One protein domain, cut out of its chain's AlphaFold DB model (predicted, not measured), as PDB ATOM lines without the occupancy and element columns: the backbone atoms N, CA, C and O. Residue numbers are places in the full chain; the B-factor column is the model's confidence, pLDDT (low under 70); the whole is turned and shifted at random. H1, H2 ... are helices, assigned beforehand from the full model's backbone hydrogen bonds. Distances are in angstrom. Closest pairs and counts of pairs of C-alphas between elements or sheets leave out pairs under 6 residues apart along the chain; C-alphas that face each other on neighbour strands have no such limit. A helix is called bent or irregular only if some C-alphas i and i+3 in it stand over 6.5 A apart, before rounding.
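Overview. This is residues 171 to 268 of the 293 residues of the protein "Reverse transcriptase domain-containing protein" of Sphingomonas oleivorans (UniProt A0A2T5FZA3). Three long helices, H1, H2 and H3, stand side by side as a triangular up-and-down bundle, each running against the one before it. A short fourth helix, H4, folds back at one end of this rod and packs on residues 191 to 194 of H1 and 206 to 207 of H2. At the other end, residues 225 to 231 stick out. The printed part has 98 residues with four named helices and no named strand, in the order H1, H2, H3, H4, and is all helix. It is only just loose, close to compact, with a radius of gyration of the C-alphas of 15.1 A and spans of 48 by 20 by 19 A.

Along the chain. H1, residues 171 to 195, begins at C-alpha 171 (-29.377, -17.033, -67.089) and is 35.8 A long from first to last C-alpha. H2, residues 206 to 223, is 25.8 A long. H3, residues 230 to 257, is the longest at 41.2 A, beginning at C-alpha 230 (-15.729, -25.374, -59.445). H4, residues 260 to 267, ends at C-alpha 267 (-39.412, -22.133, -35.389); it is only just irregular, with C-alphas 261 and 264 6.50 A apart.

Arrangement. H1 is the hub, touching the three others. H1 and H2 form a helical hairpin at a shallow tilt of 11 degrees, opposite ways; their closest C-alphas, Gly 187 and Thr 209, are 5.7 A apart. H1 and H3 touch at a shallow tilt of 10 degrees, the same way, with the C-alphas of Glu 195 and Ile 254 closest at 6.7 A. H2 and H3 are close but not clearly touching, with the C-alphas of Phe 206 and Tyr 251 closest at 7.4 A. H4 touches H1 through residues 191 to 194 of H1 alone, the closest C-alphas being Leu 191 and Leu 266 at 6.3 A. In H1 and H2 every O i to N i+4 pair is within hydrogen-bond range; in H3 23 of 24 are, in H4 2 of 4.

Size, cuts and confidence. The C-alphas of Cys 228 and Ala 259, the two farthest apart, are 48.6 A apart. The printed part has no cut, and no link is long. The mean pLDDT of the printed part is 91.3, and no printed residue is under 70.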
ATOM      1  N   LYS A 171     -27.914 -17.098 -67.188       92.12
ATOM      2  CA  LYS A 171     -29.377 -17.033 -67.089       92.12
ATOM      3  C   LYS A 171     -29.931 -18.055 -66.095       92.12
ATOM      4  O   LYS A 171     -30.834 -17.723 -65.329       92.12
ATOM      5  N   SER A 172     -29.420 -19.286 -66.111       91.75
ATOM      6  CA  SER A 172     -29.811 -20.335 -65.160       91.75
ATOM      7  C   SER A 172     -29.400 -19.987 -63.732       91.75
ATOM      8  O   SER A 172     -30.212 -20.138 -62.823       91.75
ATOM      9  N   GLU A 173     -28.192 -19.456 -63.541       94.50
ATOM     10  CA  GLU A 173     -27.703 -18.984 -62.238       94.50
ATOM     11  C   GLU A 173     -28.571 -17.854 -61.683       94.50
ATOM     12  O   GLU A 173     -29.046 -17.930 -60.550       94.50
ATOM     13  N   ALA A 174     -28.845 -16.830 -62.495       94.44
ATOM     14  CA  ALA A 174     -29.677 -15.705 -62.084       94.44
ATOM     15  C   ALA A 174     -31.098 -16.152 -61.709       94.44
ATOM     16  O   ALA A 174     -31.635 -15.727 -60.686       94.44
ATOM     17  N   ARG A 175     -31.703 -17.050 -62.502       93.00
ATOM     18  CA  ARG A 175     -33.023 -17.631 -62.205       93.00
ATOM     19  C   ARG A 175     -33.014 -18.438 -60.915       93.00
ATOM     20  O   ARG A 175     -33.958 -18.334 -60.135       93.00
ATOM     21  N   PHE A 176     -31.962 -19.216 -60.685       94.12
ATOM     22  CA  PHE A 176     -31.811 -19.986 -59.462       94.12
ATOM     23  C   PHE A 176     -31.721 -19.069 -58.243       94.12
ATOM     24  O   PHE A 176     -32.558 -19.174 -57.348       94.12
ATOM     25  N   LEU A 177     -30.810 -18.094 -58.244       95.56
ATOM     26  CA  LEU A 177     -30.679 -17.131 -57.146       95.56
ATOM     27  C   LEU A 177     -31.976 -16.340 -56.906       95.56
ATOM     28  O   LEU A 177     -32.369 -16.164 -55.754       95.56
ATOM     29  N   ALA A 178     -32.679 -15.935 -57.969       94.19
ATOM     30  CA  ALA A 178     -33.978 -15.271 -57.864       94.19
ATOM     31  C   ALA A 178     -35.056 -16.183 -57.249       94.19
ATOM     32  O   ALA A 178     -35.893 -15.721 -56.471       94.19
ATOM     33  N   SER A 179     -35.033 -17.484 -57.555       93.00
ATOM     34  CA  SER A 179     -35.941 -18.462 -56.945       93.00
ATOM     35  C   SER A 179     -35.700 -18.602 -55.436       93.00
ATOM     36  O   SER A 179     -36.662 -18.646 -54.666       93.00
ATOM     37  N   LEU A 180     -34.434 -18.562 -55.000       94.19
ATOM     38  CA  LEU A 180     -34.076 -18.568 -53.582       94.19
ATOM     39  C   LEU A 180     -34.500 -17.263 -52.901       94.19
ATOM     40  O   LEU A 180     -35.040 -17.294 -51.799       94.19
ATOM     41  N   ASP A 181     -34.322 -16.114 -53.562       95.88
ATOM     42  CA  ASP A 181     -34.788 -14.824 -53.042       95.88
ATOM     43  C   ASP A 181     -36.304 -14.796 -52.854       95.88
ATOM     44  O   ASP A 181     -36.788 -14.296 -51.833       95.88
ATOM     45  N   LYS A 182     -37.057 -15.362 -53.802       94.06
ATOM     46  CA  LYS A 182     -38.509 -15.511 -53.691       94.06
ATOM     47  C   LYS A 182     -38.877 -16.385 -52.492       94.06
ATOM     48  O   LYS A 182     -39.652 -15.941 -51.646       94.06
ATOM     49  N   LEU A 183     -38.268 -17.566 -52.371       92.50
ATOM     50  CA  LEU A 183     -38.493 -18.499 -51.260       92.50
ATOM     51  C   LEU A 183     -38.201 -17.842 -49.905       92.50
ATOM     52  O   LEU A 183     -39.014 -17.910 -48.983       92.50
ATOM     53  N   LEU A 184     -37.064 -17.158 -49.780       96.19
ATOM     54  CA  LEU A 184     -36.692 -16.467 -48.547       96.19
ATOM     55  C   LEU A 184     -37.622 -15.286 -48.256       96.19
ATOM     56  O   LEU A 184     -37.946 -15.040 -47.098       96.19
ATOM     57  N   SER A 185     -38.075 -14.558 -49.274       95.12
ATOM     58  CA  SER A 185     -39.017 -13.444 -49.110       95.12
ATOM     59  C   SER A 185     -40.399 -13.915 -48.655       95.12
ATOM     60  O   SER A 185     -41.001 -13.277 -47.788       95.12
ATOM     61  N   GLU A 186     -40.876 -15.047 -49.181       93.19
ATOM     62  CA  GLU A 186     -42.069 -15.745 -48.690       93.19
ATOM     63  C   GLU A 186     -41.897 -16.124 -47.216       93.19
ATOM     64  O   GLU A 186     -42.723 -15.736 -46.393       93.19
ATOM     65  N   GLY A 187     -40.774 -16.761 -46.861       93.75
ATOM     66  CA  GLY A 187     -40.455 -17.098 -45.473       93.75
ATOM     67  C   GLY A 187     -40.451 -15.874 -44.554       93.75
ATOM     68  O   GLY A 187     -41.085 -15.888 -43.502       93.75
ATOM     69  N   LYS A 188     -39.823 -14.760 -44.960       94.31
ATOM     70  CA  LYS A 188     -39.836 -13.499 -44.188       94.31
ATOM     71  C   LYS A 188     -41.254 -12.968 -43.984       94.31
ATOM     72  O   LYS A 188     -41.581 -12.486 -42.903       94.31
ATOM     73  N   ARG A 189     -42.107 -13.043 -45.011       93.12
ATOM     74  CA  ARG A 189     -43.515 -12.637 -44.906       93.12
ATOM     75  C   ARG A 189     -44.263 -13.520 -43.907       93.12
ATOM     76  O   ARG A 189     -44.997 -12.982 -43.086       93.12
ATOM     77  N   SER A 190     -44.036 -14.829 -43.931       91.25
ATOM     78  CA  SER A 190     -44.619 -15.763 -42.967       91.25
ATOM     79  C   SER A 190     -44.152 -15.487 -41.535       91.25
ATOM     80  O   SER A 190     -44.976 -15.467 -40.625       91.25
ATOM     81  N   LEU A 191     -42.872 -15.170 -41.323       90.88
ATOM     82  CA  LEU A 191     -42.368 -14.792 -39.996       90.88
ATOM     83  C   LEU A 191     -43.036 -13.513 -39.461       90.88
ATOM     84  O   LEU A 191     -43.408 -13.471 -38.290       90.88
ATOM     85  N   ARG A 192     -43.284 -12.513 -40.317       90.25
ATOM     86  CA  ARG A 192     -44.032 -11.296 -39.942       90.25
ATOM     87  C   ARG A 192     -45.501 -11.552 -39.601       90.25
ATOM     88  O   ARG A 192     -46.069 -10.860 -38.765       90.25
ATOM     89  N   ILE A 193     -46.140 -12.544 -40.224       88.62
ATOM     90  CA  ILE A 193     -47.509 -12.938 -39.844       88.62
ATOM     91  C   ILE A 193     -47.521 -13.428 -38.393       88.62
ATOM     92  O   ILE A 193     -48.400 -13.042 -37.624       88.62
ATOM     93  N   VAL A 194     -46.523 -14.229 -38.007       85.88
ATOM     94  CA  VAL A 194     -46.372 -14.679 -36.620       85.88
ATOM     95  C   VAL A 194     -46.077 -13.502 -35.700       85.88
ATOM     96  O   VAL A 194     -46.719 -13.387 -34.663       85.88
ATOM     97  N   GLU A 195     -45.189 -12.583 -36.073       85.62
ATOM     98  CA  GLU A 195     -44.948 -11.348 -35.309       85.62
ATOM     99  C   GLU A 195     -46.263 -10.618 -34.974       85.62
ATOM    100  O   GLU A 195     -46.575 -10.404 -33.801       85.62
ATOM    101  N   ASN A 196     -47.122 -10.421 -35.978       86.88
ATOM    102  CA  ASN A 196     -48.392  -9.694 -35.876       86.88
ATOM    103  C   ASN A 196     -49.556 -10.452 -35.209       86.88
ATOM    104  O   ASN A 196     -50.694  -9.994 -35.270       86.88
ATOM    105  N   GLY A 197     -49.323 -11.613 -34.594       82.12
ATOM    106  CA  GLY A 197     -50.391 -12.350 -33.892       82.12
ATOM    107  C   GLY A 197     -50.954 -13.556 -34.648       82.12
ATOM    108  O   GLY A 197     -51.698 -14.340 -34.065       82.12
ATOM    109  N   GLY A 198     -50.588 -13.740 -35.917       83.62
ATOM    110  CA  GLY A 198     -51.096 -14.822 -36.756       83.62
ATOM    111  C   GLY A 198     -50.422 -16.174 -36.514       83.62
ATOM    112  O   GLY A 198     -49.388 -16.291 -35.853       83.62
ATOM    113  N   THR A 199     -51.006 -17.213 -37.107       80.69
ATOM    114  CA  THR A 199     -50.462 -18.577 -37.153       80.69
ATOM    115  C   THR A 199     -50.054 -18.935 -38.575       80.69
ATOM    116  O   THR A 199     -50.758 -18.601 -39.525       80.69
ATOM    117  N   VAL A 200     -48.937 -19.646 -38.723       82.19
ATOM    118  CA  VAL A 200     -48.432 -20.118 -40.020       82.19
ATOM    119  C   VAL A 200     -48.280 -21.629 -40.029       82.19
ATOM    120  O   VAL A 200     -48.015 -22.251 -38.999       82.19
ATOM    121  N   GLU A 201     -48.425 -22.226 -41.209       82.94
ATOM    122  CA  GLU A 201     -48.145 -23.645 -41.405       82.94
ATOM    123  C   GLU A 201     -46.672 -23.975 -41.133       82.94
ATOM    124  O   GLU A 201     -45.770 -23.162 -41.352       82.94
ATOM    125  N   ARG A 202     -46.403 -25.223 -40.731       82.81
ATOM    126  CA  ARG A 202     -45.041 -25.690 -40.422       82.81
ATOM    127  C   ARG A 202     -44.091 -25.576 -41.614       82.81
ATOM    128  O   ARG A 202     -42.911 -25.299 -41.425       82.81
ATOM    129  N   THR A 203     -44.595 -25.742 -42.829       83.00
ATOM    130  CA  THR A 203     -43.858 -25.579 -44.096       83.00
ATOM    131  C   THR A 203     -43.382 -24.143 -44.334       83.00
ATOM    132  O   THR A 203     -42.373 -23.939 -45.007       83.00
ATOM    133  N   SER A 204     -44.077 -23.166 -43.750       86.25
ATOM    134  CA  SER A 204     -43.802 -21.728 -43.854       86.25
ATOM    135  C   SER A 204     -43.097 -21.156 -42.615       86.25
ATOM    136  O   SER A 204     -42.849 -19.956 -42.533       86.25
ATOM    137  N   SER A 205     -42.770 -22.009 -41.641       91.19
ATOM    138  CA  SER A 205     -41.972 -21.640 -40.467       91.19
ATOM    139  C   SER A 205     -40.505 -21.389 -40.822       91.19
ATOM    140  O   SER A 205     -40.072 -21.658 -41.945       91.19
ATOM    141  N   PHE A 206     -39.704 -20.935 -39.855       93.19
ATOM    142  CA  PHE A 206     -38.258 -20.802 -40.032       93.19
ATOM    143  C   PHE A 206     -37.608 -22.123 -40.477       93.19
ATOM    144  O   PHE A 206     -36.960 -22.158 -41.521       93.19
ATOM    145  N   LEU A 207     -37.845 -23.228 -39.754       93.38
ATOM    146  CA  LEU A 207     -37.286 -24.538 -40.112       93.38
ATOM    147  C   LEU A 207     -37.850 -25.061 -41.438       93.38
ATOM    148  O   LEU A 207     -37.113 -25.627 -42.241       93.38
ATOM    149  N   GLY A 208     -39.145 -24.850 -41.691       92.81
ATOM    150  CA  GLY A 208     -39.781 -25.230 -42.954       92.81
ATOM    151  C   GLY A 208     -39.170 -24.504 -44.153       92.81
ATOM    152  O   GLY A 208     -38.856 -25.129 -45.166       92.81
ATOM    153  N   THR A 209     -38.919 -23.204 -44.002       94.94
ATOM    154  CA  THR A 209     -38.262 -22.370 -45.015       94.94
ATOM    155  C   THR A 209     -36.834 -22.846 -45.264       94.94
ATOM    156  O   THR A 209     -36.461 -23.029 -46.419       94.94
ATOM    157  N   LEU A 210     -36.054 -23.115 -44.209       95.88
ATOM    158  CA  LEU A 210     -34.695 -23.644 -44.357       95.88
ATOM    159  C   LEU A 210     -34.675 -25.009 -45.049       95.88
ATOM    160  O   LEU A 210     -33.859 -25.221 -45.936       95.88
ATOM    161  N   LYS A 211     -35.604 -25.908 -44.714       94.44
ATOM    162  CA  LYS A 211     -35.709 -27.220 -45.368       94.44
ATOM    163  C   LYS A 211     -36.056 -27.101 -46.855       94.44
ATOM    164  O   LYS A 211     -35.510 -27.831 -47.675       94.44
ATOM    165  N   ARG A 212     -36.965 -26.188 -47.217       91.75
ATOM    166  CA  ARG A 212     -37.294 -25.906 -48.625       91.75
ATOM    167  C   ARG A 212     -36.100 -25.307 -49.367       91.75
ATOM    168  O   ARG A 212     -35.878 -25.658 -50.520       91.75
ATOM    169  N   LEU A 213     -35.357 -24.412 -48.715       94.50
ATOM    170  CA  LEU A 213     -34.149 -23.804 -49.267       94.50
ATOM    171  C   LEU A 213     -33.079 -24.869 -49.543       94.50
ATOM    172  O   LEU A 213     -32.571 -24.931 -50.656       94.50
ATOM    173  N   ASP A 214     -32.793 -25.719 -48.558       95.75
ATOM    174  CA  ASP A 214     -31.846 -26.833 -48.663       95.75
ATOM    175  C   ASP A 214     -32.217 -27.783 -49.810       95.75
ATOM    176  O   ASP A 214     -31.412 -28.012 -50.708       95.75
ATOM    177  N   GLY A 215     -33.479 -28.223 -49.873       91.62
ATOM    178  CA  GLY A 215     -33.958 -29.073 -50.965       91.62
ATOM    179  C   GLY A 215     -33.868 -28.415 -52.349       91.62
ATOM    180  O   GLY A 215     -33.585 -29.095 -53.333       91.62
ATOM    181  N   ALA A 216     -34.074 -27.096 -52.442       90.69
ATOM    182  CA  ALA A 216     -33.900 -26.362 -53.695       90.69
ATOM    183  C   ALA A 216     -32.424 -26.297 -54.125       90.69
ATOM    184  O   ALA A 216     -32.134 -26.429 -55.313       90.69
ATOM    185  N   ILE A 217     -31.502 -26.119 -53.173       93.69
ATOM    186  CA  ILE A 217     -30.055 -26.090 -53.430       93.69
ATOM    187  C   ILE A 217     -29.552 -27.476 -53.840       93.69
ATOM    188  O   ILE A 217     -28.921 -27.600 -54.888       93.69
ATOM    189  N   ASP A 218     -29.881 -28.514 -53.072       93.12
ATOM    190  CA  ASP A 218     -29.499 -29.901 -53.358       93.12
ATOM    191  C   ASP A 218     -30.041 -30.366 -54.718       93.12
ATOM    192  O   ASP A 218     -29.299 -30.891 -55.550       93.12
ATOM    193  N   GLY A 219     -31.322 -30.098 -54.996       88.56
ATOM    194  CA  GLY A 219     -31.934 -30.427 -56.282       88.56
ATOM    195  C   GLY A 219     -31.255 -29.725 -57.461       88.56
ATOM    196  O   GLY A 219     -31.014 -30.347 -58.498       88.56
ATOM    197  N   TRP A 220     -30.896 -28.448 -57.304       92.12
ATOM    198  CA  TRP A 220     -30.196 -27.693 -58.344       92.12
ATOM    199  C   TRP A 220     -28.759 -28.191 -58.554       92.12
ATOM    200  O   TRP A 220     -28.336 -28.369 -59.695       92.12
ATOM    201  N   GLY A 221     -28.035 -28.495 -57.471       92.50
ATOM    202  CA  GLY A 221     -26.698 -29.088 -57.533       92.50
ATOM    203  C   GLY A 221     -26.700 -30.443 -58.246       92.50
ATOM    204  O   GLY A 221     -25.897 -30.668 -59.148       92.50
ATOM    205  N   LYS A 222     -27.672 -31.308 -57.929       92.00
ATOM    206  CA  LYS A 222     -27.873 -32.594 -58.617       92.00
ATOM    207  C   LYS A 222     -28.214 -32.430 -60.091       92.00
ATOM    208  O   LYS A 222     -27.764 -33.231 -60.899       92.00
ATOM    209  N   HIS A 223     -28.984 -31.410 -60.466       89.62
ATOM    210  CA  HIS A 223     -29.290 -31.149 -61.872       89.62
ATOM    211  C   HIS A 223     -28.033 -30.781 -62.681       89.62
ATOM    212  O   HIS A 223     -27.888 -31.226 -63.817       89.62
ATOM    213  N   TYR A 224     -27.103 -30.029 -62.084       92.69
ATOM    214  CA  TYR A 224     -25.854 -29.582 -62.713       92.69
ATOM    215  C   TYR A 224     -24.624 -30.431 -62.342       92.69
ATOM    216  O   TYR A 224     -23.495 -29.955 -62.450       92.69
ATOM    217  N   TRP A 225     -24.815 -31.698 -61.951       93.94
ATOM    218  CA  TRP A 225     -23.744 -32.586 -61.466       93.94
ATOM    219  C   TRP A 225     -22.566 -32.765 -62.440       93.94
ATOM    220  O   TRP A 225     -21.447 -33.040 -62.019       93.94
ATOM    221  N   PHE A 226     -22.815 -32.625 -63.744       92.81
ATOM    222  CA  PHE A 226     -21.829 -32.809 -64.813       92.81
ATOM    223  C   PHE A 226     -21.008 -31.543 -65.117       92.81
ATOM    224  O   PHE A 226     -20.111 -31.575 -65.960       92.81
ATOM    225  N   CYS A 227     -21.330 -30.403 -64.500       94.00
ATOM    226  CA  CYS A 227     -20.579 -29.168 -64.692       94.00
ATOM    227  C   CYS A 227     -19.253 -29.204 -63.917       94.00
ATOM    228  O   CYS A 227     -19.218 -29.585 -62.753       94.00
ATOM    229  N   CYS A 228     -18.168 -28.753 -64.547       91.50
ATOM    230  CA  CYS A 228     -16.807 -28.838 -64.007       91.50
ATOM    231  C   CYS A 228     -16.200 -27.490 -63.568       91.50
ATOM    232  O   CYS A 228     -15.054 -27.448 -63.125       91.50
ATOM    233  N   ASP A 229     -16.938 -26.378 -63.666       92.88
ATOM    234  CA  ASP A 229     -16.473 -25.057 -63.206       92.88
ATOM    235  C   ASP A 229     -16.661 -24.898 -61.684       92.88
ATOM    236  O   ASP A 229     -17.652 -24.341 -61.205       92.88
ATOM    237  N   GLN A 230     -15.692 -25.402 -60.912       91.62
ATOM    238  CA  GLN A 230     -15.729 -25.374 -59.445       91.62
ATOM    239  C   GLN A 230     -15.794 -23.950 -58.873       91.62
ATOM    240  O   GLN A 230     -16.444 -23.715 -57.852       91.62
ATOM    241  N   LEU A 231     -15.139 -22.984 -59.523       92.94
ATOM    242  CA  LEU A 231     -15.105 -21.600 -59.050       92.94
ATOM    243  C   LEU A 231     -16.495 -20.958 -59.125       92.94
ATOM    244  O   LEU A 231     -16.880 -20.205 -58.227       92.94
ATOM    245  N   LYS A 232     -17.278 -21.277 -60.162       92.44
ATOM    246  CA  LYS A 232     -18.675 -20.838 -60.242       92.44
ATOM    247  C   LYS A 232     -19.522 -21.368 -59.096       92.44
ATOM    248  O   LYS A 232     -20.249 -20.582 -58.492       92.44
ATOM    249  N   PHE A 233     -19.401 -22.649 -58.758       94.56
ATOM    250  CA  PHE A 233     -20.132 -23.217 -57.625       94.56
ATOM    251  C   PHE A 233     -19.735 -22.556 -56.302       94.56
ATOM    252  O   PHE A 233     -20.605 -22.106 -55.565       94.56
ATOM    253  N   GLN A 234     -18.438 -22.336 -56.069       95.69
ATOM    254  CA  GLN A 234     -17.965 -21.602 -54.888       95.69
ATOM    255  C   GLN A 234     -18.516 -20.169 -54.811       95.69
ATOM    256  O   GLN A 234     -18.784 -19.652 -53.724       95.69
ATOM    257  N   ASN A 235     -18.673 -19.490 -55.949       96.12
ATOM    258  CA  ASN A 235     -19.265 -18.154 -55.983       96.12
ATOM    259  C   ASN A 235     -20.771 -18.185 -55.695       96.12
ATOM    260  O   ASN A 235     -21.262 -17.317 -54.970       96.12
ATOM    261  N   LEU A 236     -21.491 -19.191 -56.195       95.88
ATOM    262  CA  LEU A 236     -22.897 -19.405 -55.851       95.88
ATOM    263  C   LEU A 236     -23.064 -19.680 -54.355       95.88
ATOM    264  O   LEU A 236     -23.909 -19.045 -53.728       95.88
ATOM    265  N   ASP A 237     -22.213 -20.518 -53.761       96.81
ATOM    266  CA  ASP A 237     -22.232 -20.803 -52.322       96.81
ATOM    267  C   ASP A 237     -22.041 -19.533 -51.486       96.81
ATOM    268  O   ASP A 237     -22.760 -19.314 -50.510       96.81
ATOM    269  N   LYS A 238     -21.130 -18.637 -51.893       97.88
ATOM    270  CA  LYS A 238     -20.947 -17.332 -51.231       97.88
ATOM    271  C   LYS A 238     -22.214 -16.478 -51.292       97.88
ATOM    272  O   LYS A 238     -22.581 -15.856 -50.293       97.88
ATOM    273  N   GLU A 239     -22.887 -16.428 -52.438       97.44
ATOM    274  CA  GLU A 239     -24.136 -15.670 -52.583       97.44
ATOM    275  C   GLU A 239     -25.285 -16.293 -51.783       97.44
ATOM    276  O   GLU A 239     -26.038 -15.575 -51.117       97.44
ATOM    277  N   ILE A 240     -25.385 -17.621 -51.767       97.38
ATOM    278  CA  ILE A 240     -26.348 -18.362 -50.947       97.38
ATOM    279  C   ILE A 240     -26.095 -18.090 -49.462       97.38
ATOM    280  O   ILE A 240     -27.027 -17.735 -48.742       97.38
ATOM    281  N   ALA A 241     -24.842 -18.161 -49.007       97.44
ATOM    282  CA  ALA A 241     -24.465 -17.889 -47.623       97.44
ATOM    283  C   ALA A 241     -24.851 -16.465 -47.193       97.44
ATOM    284  O   ALA A 241     -25.420 -16.275 -46.117       97.44
ATOM    285  N   LYS A 242     -24.634 -15.455 -48.051       97.94
ATOM    286  CA  LYS A 242     -25.080 -14.072 -47.794       97.94
ATOM    287  C   LYS A 242     -26.600 -13.979 -47.643       97.94
ATOM    288  O   LYS A 242     -27.093 -13.283 -46.752       97.94
ATOM    289  N   LYS A 243     -27.359 -14.647 -48.516       97.00
ATOM    290  CA  LYS A 243     -28.833 -14.666 -48.461       97.00
ATOM    291  C   LYS A 243     -29.333 -15.362 -47.193       97.00
ATOM    292  O   LYS A 243     -30.219 -14.830 -46.519       97.00
ATOM    293  N   LEU A 244     -28.719 -16.489 -46.837       96.44
ATOM    294  CA  LEU A 244     -29.015 -17.243 -45.624       96.44
ATOM    295  C   LEU A 244     -28.734 -16.411 -44.368       96.44
ATOM    296  O   LEU A 244     -29.613 -16.281 -43.521       96.44
ATOM    297  N   ALA A 245     -27.570 -15.761 -44.284       97.31
ATOM    298  CA  ALA A 245     -27.217 -14.886 -43.167       97.31
ATOM    299  C   ALA A 245     -28.240 -13.752 -42.980       97.31
ATOM    300  O   ALA A 245     -28.706 -13.509 -41.867       97.31
ATOM    301  N   LYS A 246     -28.674 -13.106 -44.073       96.81
ATOM    302  CA  LYS A 246     -29.731 -12.079 -44.030       96.81
ATOM    303  C   LYS A 246     -31.070 -12.632 -43.534       96.81
ATOM    304  O   LYS A 246     -31.806 -11.925 -42.849       96.81
ATOM    305  N   PHE A 247     -31.426 -13.857 -43.915       96.44
ATOM    306  CA  PHE A 247     -32.665 -14.490 -43.464       96.44
ATOM    307  C   PHE A 247     -32.612 -14.867 -41.980       96.44
ATOM    308  O   PHE A 247     -33.538 -14.539 -41.242       96.44
ATOM    309  N   ILE A 248     -31.508 -15.472 -41.533       95.94
ATOM    310  CA  ILE A 248     -31.275 -15.812 -40.123       95.94
ATOM    311  C   ILE A 248     -31.269 -14.546 -39.258       95.94
ATOM    312  O   ILE A 248     -31.916 -14.526 -38.214       95.94
ATOM    313  N   GLY A 249     -30.620 -13.469 -39.710       95.56
ATOM    314  CA  GLY A 249     -30.641 -12.180 -39.015       95.56
ATOM    315  C   GLY A 249     -32.052 -11.596 -38.889       95.56
ATOM    316  O   GLY A 249     -32.427 -11.119 -37.821       95.56
ATOM    317  N   HIS A 250     -32.874 -11.699 -39.940       93.94
ATOM    318  CA  HIS A 250     -34.275 -11.267 -39.887       93.94
ATOM    319  C   HIS A 250     -35.102 -12.091 -38.892       93.94
ATOM    320  O   HIS A 250     -35.874 -11.529 -38.121       93.94
ATOM    321  N   TYR A 251     -34.911 -13.412 -38.879       94.12
ATOM    322  CA  TYR A 251     -35.518 -14.285 -37.877       94.12
ATOM    323  C   TYR A 251     -35.090 -13.900 -36.453       94.12
ATOM    324  O   TYR A 251     -35.946 -13.802 -35.577       94.12
ATOM    325  N   GLY A 252     -33.794 -13.648 -36.230       93.00
ATOM    326  CA  GLY A 252     -33.255 -13.228 -34.934       93.00
ATOM    327  C   GLY A 252     -33.910 -11.946 -34.429       93.00
ATOM    328  O   GLY A 252     -34.443 -11.935 -33.325       93.00
ATOM    329  N   SER A 253     -33.983 -10.921 -35.282       92.31
ATOM    330  CA  SER A 253     -34.644  -9.651 -34.960       92.31
ATOM    331  C   SER A 253     -36.103  -9.844 -34.530       92.31
ATOM    332  O   SER A 253     -36.485  -9.356 -33.473       92.31
ATOM    333  N   ILE A 254     -36.901 -10.612 -35.279       91.31
ATOM    334  CA  ILE A 254     -38.305 -10.873 -34.918       91.31
ATOM    335  C   ILE A 254     -38.393 -11.663 -33.600       91.31
ATOM    336  O   ILE A 254     -39.179 -11.338 -32.709       91.31
ATOM    337  N   ARG A 255     -37.572 -12.710 -33.450       90.44
ATOM    338  CA  ARG A 255     -37.564 -13.586 -32.269       90.44
ATOM    339  C   ARG A 255     -37.269 -12.818 -30.982       90.44
ATOM    340  O   ARG A 255     -37.886 -13.112 -29.958       90.44
ATOM    341  N   ASP A 256     -36.330 -11.878 -31.026       89.50
ATOM    342  CA  ASP A 256     -35.858 -11.165 -29.840       89.50
ATOM    343  C   ASP A 256     -36.938 -10.220 -29.269       89.50
ATOM    344  O   ASP A 256     -36.996 -10.026 -28.055       89.50
ATOM    345  N   HIS A 257     -37.868  -9.739 -30.105       86.56
ATOM    346  CA  HIS A 257     -39.015  -8.914 -29.691       86.56
ATOM    347  C   HIS A 257     -40.271  -9.714 -29.297       86.56
ATOM    348  O   HIS A 257     -41.199  -9.157 -28.711       86.56
ATOM    349  N   LEU A 258     -40.326 -11.016 -29.589       86.44
ATOM    350  CA  LEU A 258     -41.489 -11.857 -29.288       86.44
ATOM    351  C   LEU A 258     -41.429 -12.476 -27.889       86.44
ATOM    352  O   LEU A 258     -40.374 -12.912 -27.415       86.44
ATOM    353  N   ALA A 259     -42.611 -12.589 -27.275       84.62
ATOM    354  CA  ALA A 259     -42.812 -13.299 -26.016       84.62
ATOM    355  C   ALA A 259     -42.367 -14.776 -26.127       84.62
ATOM    356  O   ALA A 259     -42.526 -15.377 -27.202       84.62
ATOM    357  N   PRO A 260     -41.814 -15.379 -25.056       81.19
ATOM    358  CA  PRO A 260     -41.256 -16.734 -25.083       81.19
ATOM    359  C   PRO A 260     -42.190 -17.793 -25.685       81.19
ATOM    360  O   PRO A 260     -41.745 -18.633 -26.466       81.19
ATOM    361  N   GLU A 261     -43.492 -17.692 -25.417       75.75
ATOM    362  CA  GLU A 261     -44.545 -18.631 -25.834       75.75
ATOM    363  C   GLU A 261     -44.816 -18.596 -27.348       75.75
ATOM    364  O   GLU A 261     -45.493 -19.465 -27.903       75.75
ATOM    365  N   ARG A 262     -44.329 -17.560 -28.038       78.00
ATOM    366  CA  ARG A 262     -44.498 -17.375 -29.487       78.00
ATOM    367  C   ARG A 262     -43.222 -17.671 -30.272       78.00
ATOM    368  O   ARG A 262     -43.287 -17.889 -31.481       78.00
ATOM    369  N   ARG A 263     -42.069 -17.767 -29.600       85.44
ATOM    370  CA  ARG A 263     -40.776 -18.086 -30.233       85.44
ATOM    371  C   ARG A 263     -40.754 -19.496 -30.827       85.44
ATOM    372  O   ARG A 263     -40.187 -19.707 -31.897       85.44
ATOM    373  N   THR A 264     -41.418 -20.449 -30.177       81.62
ATOM    374  CA  THR A 264     -41.583 -21.833 -30.657       81.62
ATOM    375  C   THR A 264     -42.414 -21.919 -31.938       81.62
ATOM    376  O   THR A 264     -42.081 -22.701 -32.832       81.62
ATOM    377  N   GLN A 265     -43.425 -21.057 -32.085       79.50
ATOM    378  CA  GLN A 265     -44.259 -20.985 -33.292       79.50
ATOM    379  C   GLN A 265     -43.465 -20.498 -34.506       79.50
ATOM    380  O   GLN A 265     -43.615 -21.059 -35.590       79.50
ATOM    381  N   LEU A 266     -42.574 -19.513 -34.329       86.00
ATOM    382  CA  LEU A 266     -41.688 -19.049 -35.404       86.00
ATOM    383  C   LEU A 266     -40.777 -20.164 -35.928       86.00
ATOM    384  O   LEU A 266     -40.527 -20.252 -37.131       86.00
ATOM    385  N   LEU A 267     -40.267 -21.007 -35.024       88.00
ATOM    386  CA  LEU A 267     -39.412 -22.133 -35.389       88.00
ATOM    387  C   LEU A 267     -40.177 -23.203 -36.178       88.00
ATOM    388  O   LEU A 267     -39.580 -23.861 -37.025       88.00
ATOM    389  N   GLY A 268     -41.481 -23.366 -35.932       84.56
ATOM    390  CA  GLY A 268     -42.295 -24.441 -36.516       84.56
ATOM    391  C   GLY A 268     -42.164 -25.780 -35.789       84.56
ATOM    392  O   GLY A 268     -42.422 -26.844 -36.373       84.56
TER     393      GLY A 268